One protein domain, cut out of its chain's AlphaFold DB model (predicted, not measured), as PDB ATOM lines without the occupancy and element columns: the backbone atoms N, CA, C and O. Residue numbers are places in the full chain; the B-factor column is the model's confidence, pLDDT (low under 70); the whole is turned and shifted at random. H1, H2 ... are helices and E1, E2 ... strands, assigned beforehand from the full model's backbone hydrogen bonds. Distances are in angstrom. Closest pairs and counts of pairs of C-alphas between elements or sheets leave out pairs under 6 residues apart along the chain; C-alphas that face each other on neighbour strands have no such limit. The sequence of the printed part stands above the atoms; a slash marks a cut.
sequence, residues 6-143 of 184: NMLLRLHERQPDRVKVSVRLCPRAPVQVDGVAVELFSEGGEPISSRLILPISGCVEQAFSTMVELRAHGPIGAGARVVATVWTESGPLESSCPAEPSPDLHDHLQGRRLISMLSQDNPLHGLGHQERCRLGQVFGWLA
ATOM      1  N   ASN A   6     -36.916  33.463 -23.276       85.88
ATOM      2  CA  ASN A   6     -37.731  32.267 -23.466       85.88
ATOM      3  C   ASN A   6     -39.019  32.407 -22.656       85.88
ATOM      4  O   ASN A   6     -38.970  32.837 -21.504       85.88
ATOM      5  N   MET A   7     -40.151  32.001 -23.226       84.69
ATOM      6  CA  MET A   7     -41.431  31.953 -22.526       84.69
ATOM      7  C   MET A   7     -41.963  30.525 -22.499       84.69
ATOM      8  O   MET A   7     -42.061  29.861 -23.531       84.69
ATOM      9  N   LEU A   8     -42.319  30.060 -21.309       87.75
ATOM     10  CA  LEU A   8     -42.871  28.733 -21.080       87.75
ATOM     11  C   LEU A   8     -44.282  28.863 -20.528       87.75
ATOM     12  O   LEU A   8     -44.549  29.706 -19.669       87.75
ATOM     13  N   LEU A   9     -45.152  27.982 -20.996       87.44
ATOM     14  CA  LEU A   9     -46.527  27.877 -20.553       87.44
ATOM     15  C   LEU A   9     -46.775  26.446 -20.082       87.44
ATOM     16  O   LEU A   9     -46.384  25.501 -20.763       87.44
ATOM     17  N   ARG A  10     -47.398  26.284 -18.914       87.19
ATOM     18  CA  ARG A  10     -47.726  24.963 -18.367       87.19
ATOM     19  C   ARG A  10     -49.132  24.948 -17.800       87.19
ATOM     20  O   ARG A  10     -49.463  25.796 -16.974       87.19
ATOM     21  N   LEU A  11     -49.918  23.956 -18.198       89.06
ATOM     22  CA  LEU A  11     -51.211  23.648 -17.598       89.06
ATOM     23  C   LEU A  11     -51.025  22.929 -16.255       89.06
ATOM     24  O   LEU A  11     -50.272  21.962 -16.173       89.06
ATOM     25  N   HIS A  12     -51.722  23.394 -15.219       87.88
ATOM     26  CA  HIS A  12     -51.740  22.777 -13.884       87.88
ATOM     27  C   HIS A  12     -53.074  22.107 -13.586       87.88
ATOM     28  O   HIS A  12     -53.107  20.999 -13.061       87.88
ATOM     29  N   GLU A  13     -54.180  22.770 -13.923       89.56
ATOM     30  CA  GLU A  13     -55.528  22.281 -13.635       89.56
ATOM     31  C   GLU A  13     -56.445  22.555 -14.834       89.56
ATOM     32  O   GLU A  13     -56.379  23.627 -15.441       89.56
ATOM     33  N   ARG A  14     -57.329  21.600 -15.150       89.94
ATOM     34  CA  ARG A  14     -58.430  21.763 -16.110       89.94
ATOM     35  C   ARG A  14     -59.747  21.412 -15.429       89.94
ATOM     36  O   ARG A  14     -59.874  20.353 -14.820       89.94
ATOM     37  N   GLN A  15     -60.731  22.280 -15.594       91.50
ATOM     38  CA  GLN A  15     -62.140  22.038 -15.300       91.50
ATOM     39  C   GLN A  15     -62.967  22.246 -16.582       91.50
ATOM     40  O   GLN A  15     -62.409  22.690 -17.588       91.50
ATOM     41  N   PRO A  16     -64.276  21.929 -16.593       92.00
ATOM     42  CA  PRO A  16     -65.082  22.030 -17.806       92.00
ATOM     43  C   PRO A  16     -65.081  23.415 -18.457       92.00
ATOM     44  O   PRO A  16     -65.136  23.482 -19.672       92.00
ATOM     45  N   ASP A  17     -64.993  24.498 -17.687       95.19
ATOM     46  CA  ASP A  17     -65.114  25.891 -18.144       95.19
ATOM     47  C   ASP A  17     -63.898  26.767 -17.786       95.19
ATOM     48  O   ASP A  17     -63.880  27.964 -18.076       95.19
ATOM     49  N   ARG A  18     -62.864  26.204 -17.149       95.56
ATOM     50  CA  ARG A  18     -61.676  26.959 -16.725       95.56
ATOM     51  C   ARG A  18     -60.402  26.135 -16.732       95.56
ATOM     52  O   ARG A  18     -60.420  24.926 -16.499       95.56
ATOM     53  N   VAL A  19     -59.287  26.824 -16.931       95.00
ATOM     54  CA  VAL A  19     -57.938  26.263 -16.827       95.00
ATOM     55  C   VAL A  19     -57.062  27.132 -15.950       95.00
ATOM     56  O   VAL A  19     -57.197  28.354 -15.928       95.00
ATOM     57  N   LYS A  20     -56.123  26.492 -15.263       95.19
ATOM     58  CA  LYS A  20     -55.091  27.159 -14.479       95.19
ATOM     59  C   LYS A  20     -53.745  26.870 -15.111       95.19
ATOM     60  O   LYS A  20     -53.353  25.708 -15.231       95.19
ATOM     61  N   VAL A  21     -53.045  27.920 -15.519       93.94
ATOM     62  CA  VAL A  21     -51.753  27.819 -16.199       93.94
ATOM     63  C   VAL A  21     -50.697  28.649 -15.488       93.94
ATOM     64  O   VAL A  21     -51.004  29.670 -14.878       93.94
ATOM     65  N   SER A  22     -49.438  28.235 -15.582       92.62
ATOM     66  CA  SER A  22     -48.306  29.086 -15.231       92.62
ATOM     67  C   SER A  22     -47.641  29.627 -16.482       92.62
ATOM     68  O   SER A  22     -47.293  28.849 -17.371       92.62
ATOM     69  N   VAL A  23     -47.390  30.931 -16.494       92.38
ATOM     70  CA  VAL A  23     -46.515  31.597 -17.456       92.38
ATOM     71  C   VAL A  23     -45.161  31.785 -16.789       92.38
ATOM     72  O   VAL A  23     -45.086  32.248 -15.648       92.38
ATOM     73  N   ARG A  24     -44.081  31.425 -17.479       91.19
ATOM     74  CA  ARG A  24     -42.714  31.658 -17.015       91.19
ATOM     75  C   ARG A  24     -41.913  32.379 -18.086       91.19
ATOM     76  O   ARG A  24     -41.777  31.881 -19.198       91.19
ATOM     77  N   LEU A  25     -41.361  33.526 -17.718       88.94
ATOM     78  CA  LEU A  25     -40.420  34.294 -18.518       88.94
ATOM     79  C   LEU A  25     -39.003  33.971 -18.046       88.94
ATOM     80  O   LEU A  25     -38.719  34.025 -16.852       88.94
ATOM     81  N   CYS A  26     -38.122  33.621 -18.974       90.06
ATOM     82  CA  CYS A  26     -36.740  33.225 -18.717       90.06
ATOM     83  C   CYS A  26     -35.801  34.071 -19.597       90.06
ATOM     84  O   CYS A  26     -35.454  33.631 -20.702       90.06
ATOM     85  N   PRO A  27     -35.416  35.284 -19.158       87.12
ATOM     86  CA  PRO A  27     -34.428  36.091 -19.864       87.12
ATOM     87  C   PRO A  27     -33.043  35.427 -19.799       87.12
ATOM     88  O   PRO A  27     -32.652  34.872 -18.773       87.12
ATOM     89  N   ARG A  28     -32.287  35.478 -20.901       84.44
ATOM     90  CA  ARG A  28     -30.855  35.111 -20.953       84.44
ATOM     91  C   ARG A  28     -29.937  36.309 -20.687       84.44
ATOM     92  O   ARG A  28     -28.767  36.133 -20.373       84.44
ATOM     93  N   ALA A  29     -30.480  37.508 -20.850       85.06
ATOM     94  CA  ALA A  29     -29.930  38.817 -20.521       85.06
ATOM     95  C   ALA A  29     -31.128  39.746 -20.238       85.06
ATOM     96  O   ALA A  29     -32.228  39.386 -20.659       85.06
ATOM     97  N   PRO A  30     -30.961  40.908 -19.583       89.00
ATOM     98  CA  PRO A  30     -32.059  41.852 -19.369       89.00
ATOM     99  C   PRO A  30     -32.855  42.139 -20.654       89.00
ATOM    100  O   PRO A  30     -32.268  42.433 -21.700       89.00
ATOM    101  N   VAL A  31     -34.185  42.009 -20.583       90.12
ATOM    102  CA  VAL A  31     -35.100  42.234 -21.717       90.12
ATOM    103  C   VAL A  31     -36.205  43.196 -21.319       90.12
ATOM    104  O   VAL A  31     -36.887  42.978 -20.323       90.12
ATOM    105  N   GLN A  32     -36.422  44.219 -22.141       90.56
ATOM    106  CA  GLN A  32     -37.578  45.095 -22.026       90.56
ATOM    107  C   GLN A  32     -38.840  44.377 -22.527       90.56
ATOM    108  O   GLN A  32     -38.882  43.879 -23.654       90.56
ATOM    109  N   VAL A  33     -39.855  44.316 -21.668       90.88
ATOM    110  CA  VAL A  33     -41.172  43.737 -21.942       90.88
ATOM    111  C   VAL A  33     -42.220  44.843 -21.882       90.88
ATOM    112  O   VAL A  33     -42.336  45.540 -20.876       90.88
ATOM    113  N   ASP A  34     -43.018  44.979 -22.934       89.94
ATOM    114  CA  ASP A  34     -44.080  45.989 -23.012       89.94
ATOM    115  C   ASP A  34     -45.396  45.476 -22.419       89.94
ATOM    116  O   ASP A  34     -46.210  46.244 -21.904       89.94
ATOM    117  N   GLY A  35     -45.591  44.159 -22.445       91.44
ATOM    118  CA  GLY A  35     -46.748  43.511 -21.852       91.44
ATOM    119  C   GLY A  35     -46.724  42.002 -22.031       91.44
ATOM    120  O   GLY A  35     -46.003  41.463 -22.874       91.44
ATOM    121  N   VAL A  36     -47.564  41.323 -21.256       91.81
ATOM    122  CA  VAL A  36     -47.826  39.890 -21.398       91.81
ATOM    123  C   VAL A  36     -49.328  39.667 -21.366       91.81
ATOM    124  O   VAL A  36     -50.023  40.220 -20.514       91.81
ATOM    125  N   ALA A  37     -49.829  38.836 -22.269       94.56
ATOM    126  CA  ALA A  37     -51.211  38.393 -22.277       94.56
ATOM    127  C   ALA A  37     -51.301  36.874 -22.342       94.56
ATOM    128  O   ALA A  37     -50.392  36.210 -22.838       94.56
ATOM    129  N   VAL A  38     -52.417  36.339 -21.858       96.12
ATOM    130  CA  VAL A  38     -52.750  34.921 -21.965       96.12
ATOM    131  C   VAL A  38     -54.202  34.780 -22.398       96.12
ATOM    132  O   VAL A  38     -55.076  35.491 -21.901       96.12
ATOM    133  N   GLU A  39     -54.461  33.874 -23.327       96.75
ATOM    134  CA  GLU A  39     -55.776  33.672 -23.923       96.75
ATOM    135  C   GLU A  39     -55.974  32.192 -24.276       96.75
ATOM    136  O   GLU A  39     -55.025  31.472 -24.599       96.75
ATOM    137  N   LEU A  40     -57.211  31.715 -24.152       96.44
ATOM    138  CA  LEU A  40     -57.608  30.354 -24.482       96.44
ATOM    139  C   LEU A  40     -58.265  30.338 -25.863       96.44
ATOM    140  O   LEU A  40     -59.178  31.117 -26.139       96.44
ATOM    141  N   PHE A  41     -57.837  29.398 -26.695       93.69
ATOM    142  CA  PHE A  41     -58.325  29.194 -28.049       93.69
ATOM    143  C   PHE A  41     -58.940  27.804 -28.190       93.69
ATOM    144  O   PHE A  41     -58.472  26.834 -27.588       93.69
ATOM    145  N   SER A  42     -59.988  27.709 -29.002       91.19
ATOM    146  CA  SER A  42     -60.536  26.435 -29.466       91.19
ATOM    147  C   SER A  42     -59.565  25.726 -30.417       91.19
ATOM    148  O   SER A  42     -58.595  26.318 -30.894       91.19
ATOM    149  N   GLU A  43     -59.860  24.466 -30.738       87.12
ATOM    150  CA  GLU A  43     -59.142  23.697 -31.764       87.12
ATOM    151  C   GLU A  43     -59.118  24.420 -33.122       87.12
ATOM    152  O   GLU A  43     -58.090  24.451 -33.794       87.12
ATOM    153  N   GLY A  44     -60.224  25.080 -33.489       83.62
ATOM    154  CA  GLY A  44     -60.344  25.858 -34.725       83.62
ATOM    155  C   GLY A  44     -59.564  27.176 -34.730       83.62
ATOM    156  O   GLY A  44     -59.549  27.861 -35.746       83.62
ATOM    157  N   GLY A  45     -58.918  27.545 -33.619       86.06
ATOM    158  CA  GLY A  45     -58.149  28.785 -33.502       86.06
ATOM    159  C   GLY A  45     -58.968  30.016 -33.108       86.06
ATOM    160  O   GLY A  45     -58.402  31.101 -33.027       86.06
ATOM    161  N   GLU A  46     -60.257  29.856 -32.803       93.50
ATOM    162  CA  GLU A  46     -61.104  30.945 -32.303       93.50
ATOM    163  C   GLU A  46     -60.886  31.176 -30.801       93.50
ATOM    164  O   GLU A  46     -60.817  30.186 -30.054       93.50
ATOM    165  N   PRO A  47     -60.805  32.432 -30.324       93.94
ATOM    166  CA  PRO A  47     -60.690  32.734 -28.903       93.94
ATOM    167  C   PRO A  47     -61.976  32.337 -28.169       93.94
ATOM    168  O   PRO A  47     -63.080  32.730 -28.539       93.94
ATOM    169  N   ILE A  48     -61.829  31.553 -27.103       96.25
ATOM    170  CA  ILE A  48     -62.946  31.062 -26.281       96.25
ATOM    171  C   ILE A  48     -62.917  31.600 -24.850       96.25
ATOM    172  O   ILE A  48     -63.787  31.252 -24.057       96.25
ATOM    173  N   SER A  49     -61.950  32.452 -24.516       96.50
ATOM    174  CA  SER A  49     -61.901  33.234 -23.279       96.50
ATOM    175  C   SER A  49     -61.589  34.690 -23.594       96.50
ATOM    176  O   SER A  49     -60.971  34.980 -24.614       96.50
ATOM    177  N   SER A  50     -61.857  35.594 -22.656       95.69
ATOM    178  CA  SER A  50     -61.276  36.935 -22.718       95.69
ATOM    179  C   SER A  50     -59.751  36.879 -22.596       95.69
ATOM    180  O   SER A  50     -59.217  36.140 -21.765       95.69
ATOM    181  N   ARG A  51     -59.052  37.705 -23.377       95.88
ATOM    182  CA  ARG A  51     -57.614  37.936 -23.223       95.88
ATOM    183  C   ARG A  51     -57.304  38.528 -21.849       95.88
ATOM    184  O   ARG A  51     -57.715  39.646 -21.539       95.88
ATOM    185  N   LEU A  52     -56.533  37.804 -21.046       95.56
ATOM    186  CA  LEU A  52     -56.079  38.260 -19.739       95.56
ATOM    187  C   LEU A  52     -54.726  38.961 -19.873       95.56
ATOM    188  O   LEU A  52     -53.734  38.328 -20.227       95.56
ATOM    189  N   ILE A  53     -54.679  40.255 -19.558       93.38
ATOM    190  CA  ILE A  53     -53.429  41.024 -19.508       93.38
ATOM    191  C   ILE A  53     -52.791  40.853 -18.133       93.38
ATOM    192  O   ILE A  53     -53.442  41.051 -17.105       93.38
ATOM    193  N   LEU A  54     -51.514  40.485 -18.110       89.00
ATOM    194  CA  LEU A  54     -50.758  40.314 -16.878       89.00
ATOM    195  C   LEU A  54     -50.078  41.632 -16.502       89.00
ATOM    196  O   LEU A  54     -49.619  42.350 -17.392       89.00
ATOM    197  N   PRO A  55     -49.946  41.943 -15.201       86.50
ATOM    198  CA  PRO A  55     -49.239  43.131 -14.728       86.50
ATOM    199  C   PRO A  55     -47.715  42.931 -14.825       86.50
ATOM    200  O   PRO A  55     -47.005  42.964 -13.823       86.50
ATOM    201  N   ILE A  56     -47.221  42.645 -16.028       84.75
ATOM    202  CA  ILE A  56     -45.817  42.370 -16.329       84.75
ATOM    203  C   ILE A  56     -45.404  43.292 -17.472       84.75
ATOM    204  O   ILE A  56     -45.758  43.058 -18.627       84.75
ATOM    205  N   SER A  57     -44.648  44.328 -17.133       88.88
ATOM    206  CA  SER A  57     -43.998  45.237 -18.072       88.88
ATOM    207  C   SER A  57     -42.729  45.817 -17.442       88.88
ATOM    208  O   SER A  57     -42.544  45.757 -16.223       88.88
ATOM    209  N   GLY A  58     -41.838  46.357 -18.268       89.44
ATOM    210  CA  GLY A  58     -40.532  46.867 -17.862       89.44
ATOM    211  C   GLY A  58     -39.382  45.901 -18.146       89.44
ATOM    212  O   GLY A  58     -39.512  44.947 -18.914       89.44
ATOM    213  N   CYS A  59     -38.232  46.168 -17.530       91.50
ATOM    214  CA  CYS A  59     -37.022  45.376 -17.723       91.50
ATOM    215  C   CYS A  59     -37.071  44.096 -16.874       91.50
ATOM    216  O   CYS A  59     -37.051  44.146 -15.643       91.50
ATOM    217  N   VAL A  60     -37.124  42.939 -17.532       85.94
ATOM    218  CA  VAL A  60     -37.093  41.619 -16.899       85.94
ATOM    219  C   VAL A  60     -35.653  41.111 -16.893       85.94
ATOM    220  O   VAL A  60     -35.117  40.687 -17.919       85.94
ATOM    221  N   GLU A  61     -35.018  41.155 -15.725       88.06
ATOM    222  CA  GLU A  61     -33.609  40.770 -15.550       88.06
ATOM    223  C   GLU A  61     -33.427  39.312 -15.115       88.06
ATOM    224  O   GLU A  61     -32.382  38.712 -15.354       88.06
ATOM    225  N   GLN A  62     -34.445  38.732 -14.479       82.50
ATOM    226  CA  GLN A  62     -34.399  37.383 -13.919       82.50
ATOM    227  C   GLN A  62     -35.614  36.563 -14.333       82.50
ATOM    228  O   GLN A  62     -36.637  37.092 -14.770       82.50
ATOM    229  N   ALA A  63     -35.492  35.243 -14.187       87.00
ATOM    230  CA  ALA A  63     -36.608  34.353 -14.441       87.00
ATOM    231  C   ALA A  63     -37.758  34.649 -13.473       87.00
ATOM    232  O   ALA A  63     -37.574  34.676 -12.257       87.00
ATOM    233  N   PHE A  64     -38.952  34.811 -14.023       83.81
ATOM    234  CA  PHE A  64     -40.168  35.093 -13.275       83.81
ATOM    235  C   PHE A  64     -41.257  34.110 -13.689       83.81
ATOM    236  O   PHE A  64     -41.342  33.726 -14.858       83.81
ATOM    237  N   SER A  65     -42.099  33.700 -12.744       88.81
ATOM    238  CA  SER A  65     -43.267  32.877 -13.033       88.81
ATOM    239  C   SER A  65     -44.490  33.406 -12.305       88.81
ATOM    240  O   SER A  65     -44.415  33.775 -11.137       88.81
ATOM    241  N   THR A  66     -45.618  33.406 -13.004       88.88
ATOM    242  CA  THR A  66     -46.930  33.708 -12.441       88.88
ATOM    243  C   THR A  66     -47.925  32.634 -12.839       88.88
ATOM    244  O   THR A  66     -47.737  31.929 -13.832       88.88
ATOM    245  N   MET A  67     -48.985  32.511 -12.054       93.69
ATOM    246  CA  MET A  67     -50.059  31.559 -12.265       93.69
ATOM    247  C   MET A  67     -51.356  32.314 -12.505       93.69
ATOM    248  O   MET A  67     -51.659  33.272 -11.797       93.69
ATOM    249  N   VAL A  68     -52.112  31.879 -13.504       94.06
ATOM    250  CA  VAL A  68     -53.341  32.540 -13.929       94.06
ATOM    251  C   VAL A  68     -54.443  31.525 -14.165       94.06
ATOM    252  O   VAL A  68     -54.191  30.394 -14.582       94.06
ATOM    253  N   GLU A  69     -55.670  31.946 -13.887       96.62
ATOM    254  CA  GLU A  69     -56.883  31.209 -14.223       96.62
ATOM    255  C   GLU A  69     -57.529  31.881 -15.437       96.62
ATOM    256  O   GLU A  69     -57.782  33.085 -15.420       96.62
ATOM    257  N   LEU A  70     -57.798  31.100 -16.481       96.69
ATOM    258  CA  LEU A  70     -58.585  31.529 -17.632       96.69
ATOM    259  C   LEU A  70     -59.949  30.861 -17.561       96.69
ATOM    260  O   LEU A  70     -60.042  29.653 -17.327       96.69
ATOM    261  N   ARG A  71     -60.999  31.646 -17.796       96.88
ATOM    262  CA  ARG A  71     -62.379  31.163 -17.876       96.88
ATOM    263  C   ARG A  71     -62.867  31.251 -19.306       96.88
ATOM    264  O   ARG A  71     -62.801  32.315 -19.919       96.88
ATOM    265  N   ALA A  72     -63.336  30.126 -19.815       96.00
ATOM    266  CA  ALA A  72     -63.951  30.053 -21.120       96.00
ATOM    267  C   ALA A  72     -65.390  30.587 -21.069       96.00
ATOM    268  O   ALA A  72     -66.054  30.546 -20.034       96.00
ATOM    269  N   HIS A  73     -65.892  31.073 -22.202       94.25
ATOM    270  CA  HIS A  73     -67.282  31.513 -22.360       94.25
ATOM    271  C   HIS A  73     -68.287  30.344 -22.371       94.25
ATOM    272  O   HIS A  73     -69.493  30.560 -22.283       94.25
ATOM    273  N   GLY A  74     -67.790  29.109 -22.464       93.19
ATOM    274  CA  GLY A  74     -68.547  27.863 -22.415       93.19
ATOM    275  C   GLY A  74     -67.621  26.677 -22.116       93.19
ATOM    276  O   GLY A  74     -66.466  26.889 -21.744       93.19
ATOM    277  N   PRO A  75     -68.091  25.428 -22.270       92.44
ATOM    278  CA  PRO A  75     -67.259  24.254 -22.042       92.44
ATOM    279  C   PRO A  75     -66.021  24.228 -22.947       92.44
ATOM    280  O   PRO A  75     -66.107  24.448 -24.155       92.44
ATOM    281  N   ILE A  76     -64.867  23.915 -22.367       92.44
ATOM    282  CA  ILE A  76     -63.596  23.769 -23.068       92.44
ATOM    283  C   ILE A  76     -63.620  22.433 -23.810       92.44
ATOM    284  O   ILE A  76     -63.573  21.363 -23.192       92.44
ATOM    285  N   GLY A  77     -63.694  22.508 -25.140       86.88
ATOM    286  CA  GLY A  77     -63.640  21.355 -26.037       86.88
ATOM    287  C   GLY A  77     -62.273  20.663 -26.053       86.88
ATOM    288  O   GLY A  77     -61.298  21.154 -25.478       86.88
ATOM    289  N   ALA A  78     -62.211  19.498 -26.693       85.81
ATOM    290  CA  ALA A  78     -60.944  18.836 -26.991       85.81
ATOM    291  C   ALA A  78     -60.146  19.648 -28.028       85.81
ATOM    292  O   ALA A  78     -60.737  20.351 -28.843       85.81
ATOM    293  N   GLY A  79     -58.816  19.573 -27.968       82.44
ATOM    294  CA  GLY A  79     -57.928  20.295 -28.885       82.44
ATOM    295  C   GLY A  79     -57.801  21.788 -28.571       82.44
ATOM    296  O   GLY A  79     -57.130  22.518 -29.300       82.44
ATOM    297  N   ALA A  80     -58.418  22.256 -27.482       90.81
ATOM    298  CA  ALA A  80     -58.260  23.625 -27.027       90.81
ATOM    299  C   ALA A  80     -56.822  23.866 -26.550       90.81
ATOM    300  O   ALA A  80     -56.168  22.986 -25.989       90.81
ATOM    301  N   ARG A  81     -56.327  25.088 -26.730       93.69
ATOM    302  CA  ARG A  81     -54.958  25.459 -26.358       93.69
ATOM    303  C   ARG A  81     -54.916  26.805 -25.674       93.69
ATOM    304  O   ARG A  81     -55.684  27.708 -25.995       93.69
ATOM    305  N   VAL A  82     -53.977  26.949 -24.757       93.88
ATOM    306  CA  VAL A  82     -53.660  28.229 -24.139       93.88
ATOM    307  C   VAL A  82     -52.480  28.830 -24.881       93.88
ATOM    308  O   VAL A  82     -51.509  28.132 -25.176       93.88
ATOM    309  N   VAL A  83     -52.568  30.119 -25.183       93.25
ATOM    310  CA  VAL A  83     -51.497  30.894 -25.804       93.25
ATOM    311  C   VAL A  83     -51.144  32.038 -24.870       93.25
ATOM    312  O   VAL A  83     -52.017  32.765 -24.401       93.25
ATOM    313  N   ALA A  84     -49.856  32.180 -24.590       93.81
ATOM    314  CA  ALA A  84     -49.294  33.378 -24.004       93.81
ATOM    315  C   ALA A  84     -48.563  34.163 -25.091       93.81
ATOM    316  O   ALA A  84     -47.838  33.578 -25.897       93.81
ATOM    317  N   THR A  85     -48.714  35.481 -25.061       94.06
ATOM    318  CA  THR A  85     -48.028  36.419 -25.949       94.06
ATOM    319  C   THR A  85     -47.288  37.426 -25.083       94.06
ATOM    320  O   THR A  85     -47.882  38.038 -24.196       94.06
ATOM    321  N   VAL A  86     -45.990  37.594 -25.323       91.75
ATOM    322  CA  VAL A  86     -45.176  38.649 -24.714       91.75
ATOM    323  C   VAL A  86     -44.735  39.620 -25.797       91.75
ATOM    324  O   VAL A  86     -44.208  39.204 -26.826       91.75
ATOM    325  N   TRP A  87     -44.955  40.912 -25.573       91.88
ATOM    326  CA  TRP A  87     -44.483  41.968 -26.465       91.88
ATOM    327  C   TRP A  87     -43.152  42.503 -25.956       91.88
ATOM    328  O   TRP A  87     -43.000  42.801 -24.770       91.88
ATOM    329  N   THR A  88     -42.181  42.576 -26.857       88.19
ATOM    330  CA  THR A  88     -40.837  43.099 -26.600       88.19
ATOM    331  C   THR A  88     -40.461  44.063 -27.719       88.19
ATOM    332  O   THR A  88     -41.069  44.033 -28.791       88.19
ATOM    333  N   GLU A  89     -39.374  44.813 -27.543       85.06
ATOM    334  CA  GLU A  89     -38.807  45.675 -28.595       85.06
ATOM    335  C   GLU A  89     -38.484  44.918 -29.897       85.06
ATOM    336  O   GLU A  89     -38.467  45.496 -30.980       85.06
ATOM    337  N   SER A  90     -38.220  43.609 -29.806       82.00
ATOM    338  CA  SER A  90     -37.933  42.747 -30.961       82.00
ATOM    339  C   SER A  90     -39.191  42.186 -31.639       82.00
ATOM    340  O   SER A  90     -39.070  41.443 -32.612       82.00
ATOM    341  N   GLY A  91     -40.382  42.518 -31.133       83.06
ATOM    342  CA  GLY A  91     -41.670  42.012 -31.596       83.06
ATOM    343  C   GLY A  91     -42.349  41.052 -30.608       83.06
ATOM    344  O   GLY A  91     -41.826  40.797 -29.513       83.06
ATOM    345  N   PRO A  92     -43.540  40.541 -30.975       85.69
ATOM    346  CA  PRO A  92     -44.269  39.580 -30.165       85.69
ATOM    347  C   PRO A  92     -43.597  38.203 -30.202       85.69
ATOM    348  O   PRO A  92     -43.195  37.713 -31.258       85.69
ATOM    349  N   LEU A  93     -43.517  37.563 -29.041       87.69
ATOM    350  CA  LEU A  93     -43.137  36.165 -28.887       87.69
ATOM    351  C   LEU A  93     -44.323  35.400 -28.305       87.69
ATOM    352  O   LEU A  93     -44.912  35.821 -27.310       87.69
ATOM    353  N   GLU A  94     -44.632  34.252 -28.895       88.06
ATOM    354  CA  GLU A  94     -45.739  33.406 -28.461       88.06
ATOM    355  C   GLU A  94     -45.249  32.068 -27.917       88.06
ATOM    356  O   GLU A  94     -44.242  31.508 -28.354       88.06
ATOM    357  N   SER A  95     -45.981  31.554 -26.937       86.25
ATOM    358  CA  SER A  95     -45.792  30.223 -26.375       86.25
ATOM    359  C   SER A  95     -47.158  29.607 -26.145       86.25
ATOM    360  O   SER A  95     -48.076  30.289 -25.691       86.25
ATOM    361  N   SER A  96     -47.308  28.328 -26.464       88.19
ATOM    362  CA  SER A  96     -48.583  27.631 -26.347       88.19
ATOM    363  C   SER A  96     -48.432  26.276 -25.671       88.19
ATOM    364  O   SER A  96     -47.380  25.629 -25.747       88.19
ATOM    365  N   CYS A  97     -49.504  25.857 -25.002       85.62
ATOM    366  CA  CYS A  97     -49.666  24.517 -24.457       85.62
ATOM    367  C   CYS A  97     -51.121  24.047 -24.636       85.62
ATOM    368  O   CYS A  97     -52.030  24.883 -24.687       85.62
ATOM    369  N   PRO A  98     -51.380  22.732 -24.708       87.94
ATOM    370  CA  PRO A  98     -52.740  22.204 -24.715       87.94
ATOM    371  C   PRO A  98     -53.490  22.572 -23.436       87.94
ATOM    372  O   PRO A  98     -52.890  22.741 -22.369       87.94
ATOM    373  N   ALA A  99     -54.811  22.667 -23.540       88.62
ATOM    374  CA  ALA A  99     -55.694  22.835 -22.398       88.62
ATOM    375  C   ALA A  99     -56.092  21.483 -21.781       88.62
ATOM    376  O   ALA A  99     -56.832  21.470 -20.800       88.62
ATOM    377  N   GLU A 100     -55.698  20.340 -22.355       80.69
ATOM    378  CA  GLU A 100     -55.998  18.981 -21.873       80.69
ATOM    379  C   GLU A 100     -55.061  18.497 -20.748       80.69
ATOM    380  O   GLU A 100     -53.865  18.796 -20.750       80.69
ATOM    381  N   PRO A 101     -55.570  17.684 -19.799       62.34
ATOM    382  CA  PRO A 101     -54.763  17.112 -18.731       62.34
ATOM    383  C   PRO A 101     -53.860  16.003 -19.285       62.34
ATOM    384  O   PRO A 101     -54.300  14.878 -19.494       62.34
ATOM    385  N   SER A 102     -52.606  16.340 -19.576       60.75
ATOM    386  CA  SER A 102     -51.426  15.450 -19.643       60.75
ATOM    387  C   SER A 102     -50.217  16.224 -20.205       60.75
ATOM    388  O   SER A 102     -49.601  15.800 -21.186       60.75
ATOM    389  N   PRO A 103     -49.852  17.375 -19.598       54.56
ATOM    390  CA  PRO A 103     -48.755  18.207 -20.094       54.56
ATOM    391  C   PRO A 103     -47.430  17.436 -20.136       54.56
ATOM    392  O   PRO A 103     -46.657  17.616 -21.064       54.56
ATOM    393  N   ASP A 104     -47.212  16.501 -19.207       58.47
ATOM    394  CA  ASP A 104     -45.983  15.705 -19.154       58.47
ATOM    395  C   ASP A 104     -45.866  14.723 -20.341       58.47
ATOM    396  O   ASP A 104     -44.771  14.500 -20.856       58.47
ATOM    397  N   LEU A 105     -46.990  14.179 -20.834       59.59
ATOM    398  CA  LEU A 105     -47.020  13.366 -22.056       59.59
ATOM    399  C   LEU A 105     -46.820  14.248 -23.297       59.59
ATOM    400  O   LEU A 105     -46.099  13.858 -24.210       59.59
ATOM    401  N   HIS A 106     -47.419  15.444 -23.323       54.06
ATOM    402  CA  HIS A 106     -47.230  16.417 -24.405       54.06
ATOM    403  C   HIS A 106     -45.763  16.855 -24.523       54.06
ATOM    404  O   HIS A 106     -45.188  16.809 -25.611       54.06
ATOM    405  N   ASP A 107     -45.141  17.215 -23.400       57.00
ATOM    406  CA  ASP A 107     -43.743  17.639 -23.325       57.00
ATOM    407  C   ASP A 107     -42.793  16.502 -23.732       57.00
ATOM    408  O   ASP A 107     -41.866  16.723 -24.519       57.00
ATOM    409  N   HIS A 108     -43.069  15.271 -23.276       56.22
ATOM    410  CA  HIS A 108     -42.345  14.070 -23.696       56.22
ATOM    411  C   HIS A 108     -42.446  13.839 -25.213       56.22
ATOM    412  O   HIS A 108     -41.438  13.605 -25.879       56.22
ATOM    413  N   LEU A 109     -43.645  13.963 -25.784       52.12
ATOM    414  CA  LEU A 109     -43.901  13.709 -27.203       52.12
ATOM    415  C   LEU A 109     -43.314  14.754 -28.145       52.12
ATOM    416  O   LEU A 109     -42.954  14.424 -29.274       52.12
ATOM    417  N   GLN A 110     -43.195  16.001 -27.697       53.03
ATOM    418  CA  GLN A 110     -42.558  17.061 -28.475       53.03
ATOM    419  C   GLN A 110     -41.030  17.074 -28.343       53.03
ATOM    420  O   GLN A 110     -40.379  17.935 -28.935       53.03
ATOM    421  N   GLY A 111     -40.443  16.167 -27.551       46.50
ATOM    422  CA  GLY A 111     -39.010  16.184 -27.252       46.50
ATOM    423  C   GLY A 111     -38.568  17.485 -26.574       46.50
ATOM    424  O   GLY A 111     -37.392  17.855 -26.636       46.50
ATOM    425  N   ARG A 112     -39.500  18.218 -25.947       48.41
ATOM    426  CA  ARG A 112     -39.182  19.457 -25.245       48.41
ATOM    427  C   ARG A 112     -38.457  19.070 -23.966       48.41
ATOM    428  O   ARG A 112     -39.025  18.435 -23.084       48.41
ATOM    429  N   ARG A 113     -37.177  19.448 -23.865       45.56
ATOM    430  CA  ARG A 113     -36.425  19.337 -22.610       45.56
ATOM    431  C   ARG A 113     -37.213  20.075 -21.532       45.56
ATOM    432  O   ARG A 113     -37.280  21.303 -21.548       45.56
ATOM    433  N   LEU A 114     -37.788  19.315 -20.602       46.09
ATOM    434  CA  LEU A 114     -38.288  19.838 -19.341       46.09
ATOM    435  C   LEU A 114     -37.160  20.672 -18.733       46.09
ATOM    436  O   LEU A 114     -36.121  20.135 -18.347       46.09
ATOM    437  N   ILE A 115     -37.356  21.985 -18.625       42.09
ATOM    438  CA  ILE A 115     -36.555  22.808 -17.717       42.09
ATOM    439  C   ILE A 115     -37.063  22.473 -16.306       42.09
ATOM    440  O   ILE A 115     -37.798  23.228 -15.673       42.09
ATOM    441  N   SER A 116     -36.744  21.258 -15.864       37.38
ATOM    442  CA  SER A 116     -36.898  20.796 -14.493       37.38
ATOM    443  C   SER A 116     -35.789  21.432 -13.658       37.38
ATOM    444  O   SER A 116     -34.638  21.482 -14.086       37.38
ATOM    445  N   MET A 117     -36.116  21.910 -12.454       35.03
ATOM    446  CA  MET A 117     -35.106  22.370 -11.484       35.03
ATOM    447  C   MET A 117     -34.273  21.216 -10.901       35.03
ATOM    448  O   MET A 117     -33.331  21.455 -10.154       35.03
ATOM    449  N   LEU A 118     -34.591  19.971 -11.259       37.19
ATOM    450  CA  LEU A 118     -33.769  18.805 -10.984       37.19
ATOM    451  C   LEU A 118     -33.096  18.397 -12.291       37.19
ATOM    452  O   LEU A 118     -33.755  17.909 -13.209       37.19
ATOM    453  N   SER A 119     -31.786  18.632 -12.363       40.62
ATOM    454  CA  SER A 119     -30.900  18.032 -13.357       40.62
ATOM    455  C   SER A 119     -31.164  16.528 -13.408       40.62
ATOM    456  O   SER A 119     -30.823  15.792 -12.485       40.62
ATOM    457  N   GLN A 120     -31.810  16.079 -14.477       40.00
ATOM    458  CA  GLN A 120     -31.682  14.716 -14.956       40.00
ATOM    459  C   GLN A 120     -31.533  14.805 -16.466       40.00
ATOM    460  O   GLN A 120     -32.509  14.948 -17.202       40.00
ATOM    461  N   ASP A 121     -30.281  14.737 -16.912       39.50
ATOM    462  CA  ASP A 121     -29.899  14.405 -18.281       39.50
ATOM    463  C   ASP A 121     -30.305  12.953 -18.589       39.50
ATOM    464  O   ASP A 121     -29.468  12.095 -18.848       39.50
ATOM    465  N   ASN A 122     -31.602  12.652 -18.536       40.00
ATOM    466  CA  ASN A 122     -32.135  11.449 -19.149       40.00
ATOM    467  C   ASN A 122     -32.468  11.809 -20.599       40.00
ATOM    468  O   ASN A 122     -33.409  12.577 -20.823       40.00
ATOM    469  N   PRO A 123     -31.711  11.318 -21.598       42.44
ATOM    470  CA  PRO A 123     -32.111  11.462 -22.985       42.44
ATOM    471  C   PRO A 123     -33.412  10.678 -23.174       42.44
ATOM    472  O   PRO A 123     -33.421   9.455 -23.259       42.44
ATOM    473  N   LEU A 124     -34.536  11.391 -23.185       46.50
ATOM    474  CA  LEU A 124     -35.817  10.815 -23.562       46.50
ATOM    475  C   LEU A 124     -35.737  10.496 -25.058       46.50
ATOM    476  O   LEU A 124     -35.539  11.396 -25.875       46.50
ATOM    477  N   HIS A 125     -35.845   9.217 -25.415       47.12
ATOM    478  CA  HIS A 125     -35.948   8.817 -26.813       47.12
ATOM    479  C   HIS A 125     -37.284   9.306 -27.370       47.12
ATOM    480  O   HIS A 125     -38.343   8.962 -26.851       47.12
ATOM    481  N   GLY A 126     -37.223  10.148 -28.403       49.16
ATOM    482  CA  GLY A 126     -38.417  10.616 -29.095       49.16
ATOM    483  C   GLY A 126     -39.175   9.443 -29.711       49.16
ATOM    484  O   GLY A 126     -38.563   8.514 -30.235       49.16
ATOM    485  N   LEU A 127     -40.505   9.493 -29.653       54.00
ATOM    486  CA  LEU A 127     -41.337   8.430 -30.207       54.00
ATOM    487  C   LEU A 127     -41.282   8.387 -31.737       54.00
ATOM    488  O   LEU A 127     -41.331   9.415 -32.428       54.00
ATOM    489  N   GLY A 128     -41.276   7.169 -32.271       60.97
ATOM    490  CA  GLY A 128     -41.413   6.909 -33.696       60.97
ATOM    491  C   GLY A 128     -42.757   7.404 -34.240       60.97
ATOM    492  O   GLY A 128     -43.730   7.606 -33.513       60.97
ATOM    493  N   HIS A 129     -42.842   7.611 -35.556       56.62
ATOM    494  CA  HIS A 129     -44.075   8.075 -36.208       56.62
ATOM    495  C   HIS A 129     -45.278   7.157 -35.915       56.62
ATOM    496  O   HIS A 129     -46.358   7.633 -35.576       56.62
ATOM    497  N   GLN A 130     -45.078   5.838 -35.959       60.38
ATOM    498  CA  GLN A 130     -46.143   4.866 -35.714       60.38
ATOM    499  C   GLN A 130     -46.680   4.921 -34.273       60.38
ATOM    500  O   GLN A 130     -47.879   4.754 -34.051       60.38
ATOM    501  N   GLU A 131     -45.815   5.190 -33.296       60.31
ATOM    502  CA  GLU A 131     -46.189   5.346 -31.887       60.31
ATOM    503  C   GLU A 131     -46.970   6.643 -31.671       60.31
ATOM    504  O   GLU A 131     -48.006   6.633 -31.004       60.31
ATOM    505  N   ARG A 132     -46.541   7.735 -32.319       60.53
ATOM    506  CA  ARG A 132     -47.276   9.009 -32.335       60.53
ATOM    507  C   ARG A 132     -48.677   8.851 -32.926       60.53
ATOM    508  O   ARG A 132     -49.632   9.335 -32.332       60.53
ATOM    509  N   CYS A 133     -48.829   8.111 -34.025       59.53
ATOM    510  CA  CYS A 133     -50.137   7.840 -34.630       59.53
ATOM    511  C   CYS A 133     -51.052   7.009 -33.717       59.53
ATOM    512  O   CYS A 133     -52.236   7.318 -33.595       59.53
ATOM    513  N   ARG A 134     -50.518   5.986 -33.033       64.50
ATOM    514  CA  ARG A 134     -51.292   5.193 -32.059       64.50
ATOM    515  C   ARG A 134     -51.725   6.032 -30.861       64.50
ATOM    516  O   ARG A 134     -52.863   5.919 -30.420       64.50
ATOM    517  N   LEU A 135     -50.849   6.898 -30.355       60.12
ATOM    518  CA  LEU A 135     -51.196   7.805 -29.263       60.12
ATOM    519  C   LEU A 135     -52.198   8.872 -29.703       60.12
ATOM    520  O   LEU A 135     -53.114   9.156 -28.942       60.12
ATOM    521  N   GLY A 136     -52.108   9.386 -30.930       59.81
ATOM    522  CA  GLY A 136     -53.093  10.310 -31.500       59.81
ATOM    523  C   GLY A 136     -54.510   9.730 -31.597       59.81
ATOM    524  O   GLY A 136     -55.480  10.468 -31.458       59.81
ATOM    525  N   GLN A 137     -54.653   8.409 -31.760       61.09
ATOM    526  CA  GLN A 137     -55.962   7.734 -31.717       61.09
ATOM    527  C   GLN A 137     -56.573   7.703 -30.308       61.09
ATOM    528  O   GLN A 137     -57.792   7.679 -30.166       61.09
ATOM    529  N   VAL A 138     -55.733   7.688 -29.269       58.44
ATOM    530  CA  VAL A 138     -56.154   7.645 -27.856       58.44
ATOM    531  C   VAL A 138     -56.309   9.056 -27.281       58.44
ATOM    532  O   VAL A 138     -57.178   9.317 -26.453       58.44
ATOM    533  N   PHE A 139     -55.483   9.982 -27.751       56.94
ATOM    534  CA  PHE A 139     -55.389  11.359 -27.304       56.94
ATOM    535  C   PHE A 139     -55.562  12.266 -28.525       56.94
ATOM    536  O   PHE A 139     -54.594  12.579 -29.211       56.94
ATOM    537  N   GLY A 140     -56.793  12.701 -28.809       51.75
ATOM    538  CA  GLY A 140     -57.106  13.447 -30.040       51.75
ATOM    539  C   GLY A 140     -56.281  14.726 -30.257       51.75
ATOM    540  O   GLY A 140     -56.027  15.100 -31.391       51.75
ATOM    541  N   TRP A 141     -55.768  15.341 -29.187       55.88
ATOM    542  CA  TRP A 141     -54.870  16.505 -29.248       55.88
ATOM    543  C   TRP A 141     -53.433  16.169 -29.702       55.88
ATOM    544  O   TRP A 141     -52.645  17.074 -29.973       55.88
ATOM    545  N   LEU A 142     -53.075  14.880 -29.755       53.34
ATOM    546  CA  LEU A 142     -51.821  14.355 -30.307       53.34
ATOM    547  C   LEU A 142     -51.932  13.938 -31.764       53.34
ATOM    548  O   LEU A 142     -50.908  13.607 -32.367       53.34
ATOM    549  N   ALA A 143     -53.144  13.917 -32.323       53.75
ATOM    550  CA  ALA A 143     -53.292  13.711 -33.746       53.75
ATOM    551  C   ALA A 143     -52.479  14.813 -34.447       53.75
ATOM    552  O   ALA A 143     -52.693  15.995 -34.163       53.75
TER     553      ALA A 143
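This is residues 6 to 143 of the 184 residues of an uncharacterized protein of Deltaproteobacteria bacterium (UniProt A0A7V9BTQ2). The domain is a sandwich of two strongly twisted sheets face to face, E1, E2 and E6 in one and E3, E4, E5, E7 and E8 in the other, with a helical tail off the edge where E1 and E8 come close together. In that tail the short helix H1 only grazes the sheet of E1, E2 and E6, and a long loop, residues 110 to 128, leads on to H2, which is apart from the eight strands. The printed part has 138 residues, with eight named strands, E1 to E8, followed along the chain by two named helices, H1 and H2; its class is mixed, helices and strands. The smaller sheet has the order E1 - E2 - E6 and the larger is branched at E3, and the neighbour strands in both are antiparallel. The whole is compact, with a radius of gyration of the C-alphas of 15.9 A and spans of 45 by 41 by 24 A.

E1, residues 6 to 14, and E2, residues 18 to 27, form a hairpin, antiparallel at 161 degrees, with N 8 and O 24 2.8 A apart. E6, residues 64 to 71, is antiparallel to E2 at 157 degrees, with N 66 and O 23 2.9 A apart. In the other sheet, E3, residues 31 to 41, bends by 66 degrees at residue 34, and its pairing is staggered. On one side of E3 are E4, residues 52 to 54, beside residues 36 to 38, and E5, residues 58 to 60, beside residues 31 to 33. E3 and E4 form a hairpin, with N 52 and O 38 2.9 A apart; E3 and E5 have N 33 and O 58 2.8 A apart. E7, residues 81 to 88, is on the other side of E3, antiparallel at 160 degrees, with N 39 and O 83 2.9 A apart. E7 and E8, residues 91 to 98, form a hairpin, with N 84 and O 95 2.8 A apart. The two sheets make a sandwich, two sheets face to face: the facing parts are 9.5 A centre to centre, and the strands of one stand at 29 degrees to those of the other. The closest C-alphas of E1 and E8 are those of Leu 9 and Cys 97, 6.0 A apart. H1, residues 103 to 109, only grazes the sheet of E1, E2 and E6, with its residues 103 to 107; its closest C-alphas with E1 are those of Pro 103 and Leu 11, 6.5 A apart. H2, residues 129 to 138, is close to H1 but not clearly touching it, with the C-alphas of Leu 109 and Arg 132 7.7 A apart, at a shallow tilt of 28 degrees, opposite ways. In H1 every O i to N i+4 pair is within hydrogen-bond range; in H2, 5 of 6 are.

E1 begins at C-alpha 6, (-37.731, 32.267, -23.466), and is 24.3 A long from first to last C-alpha. E2 measures 28.9 A, E3 27.4 A, E6 23.0 A, E7 22.6 A and E8 23.7 A; E4 and E5 have three residues each. E8 ends at C-alpha 98, (-52.740, 22.204, -24.715). H1 measures 9.7 A and H2 14.7 A, ending at C-alpha 138, (-56.154, 7.645, -27.856).

The two C-alphas farthest apart are those of Gly 58 and Gln 130, 46.0 A. The printed part has no cut. The link from H1 to H2, 19 residues, is long. The mean pLDDT of the printed part is 78.4, and residues 101 to 143 are under 70.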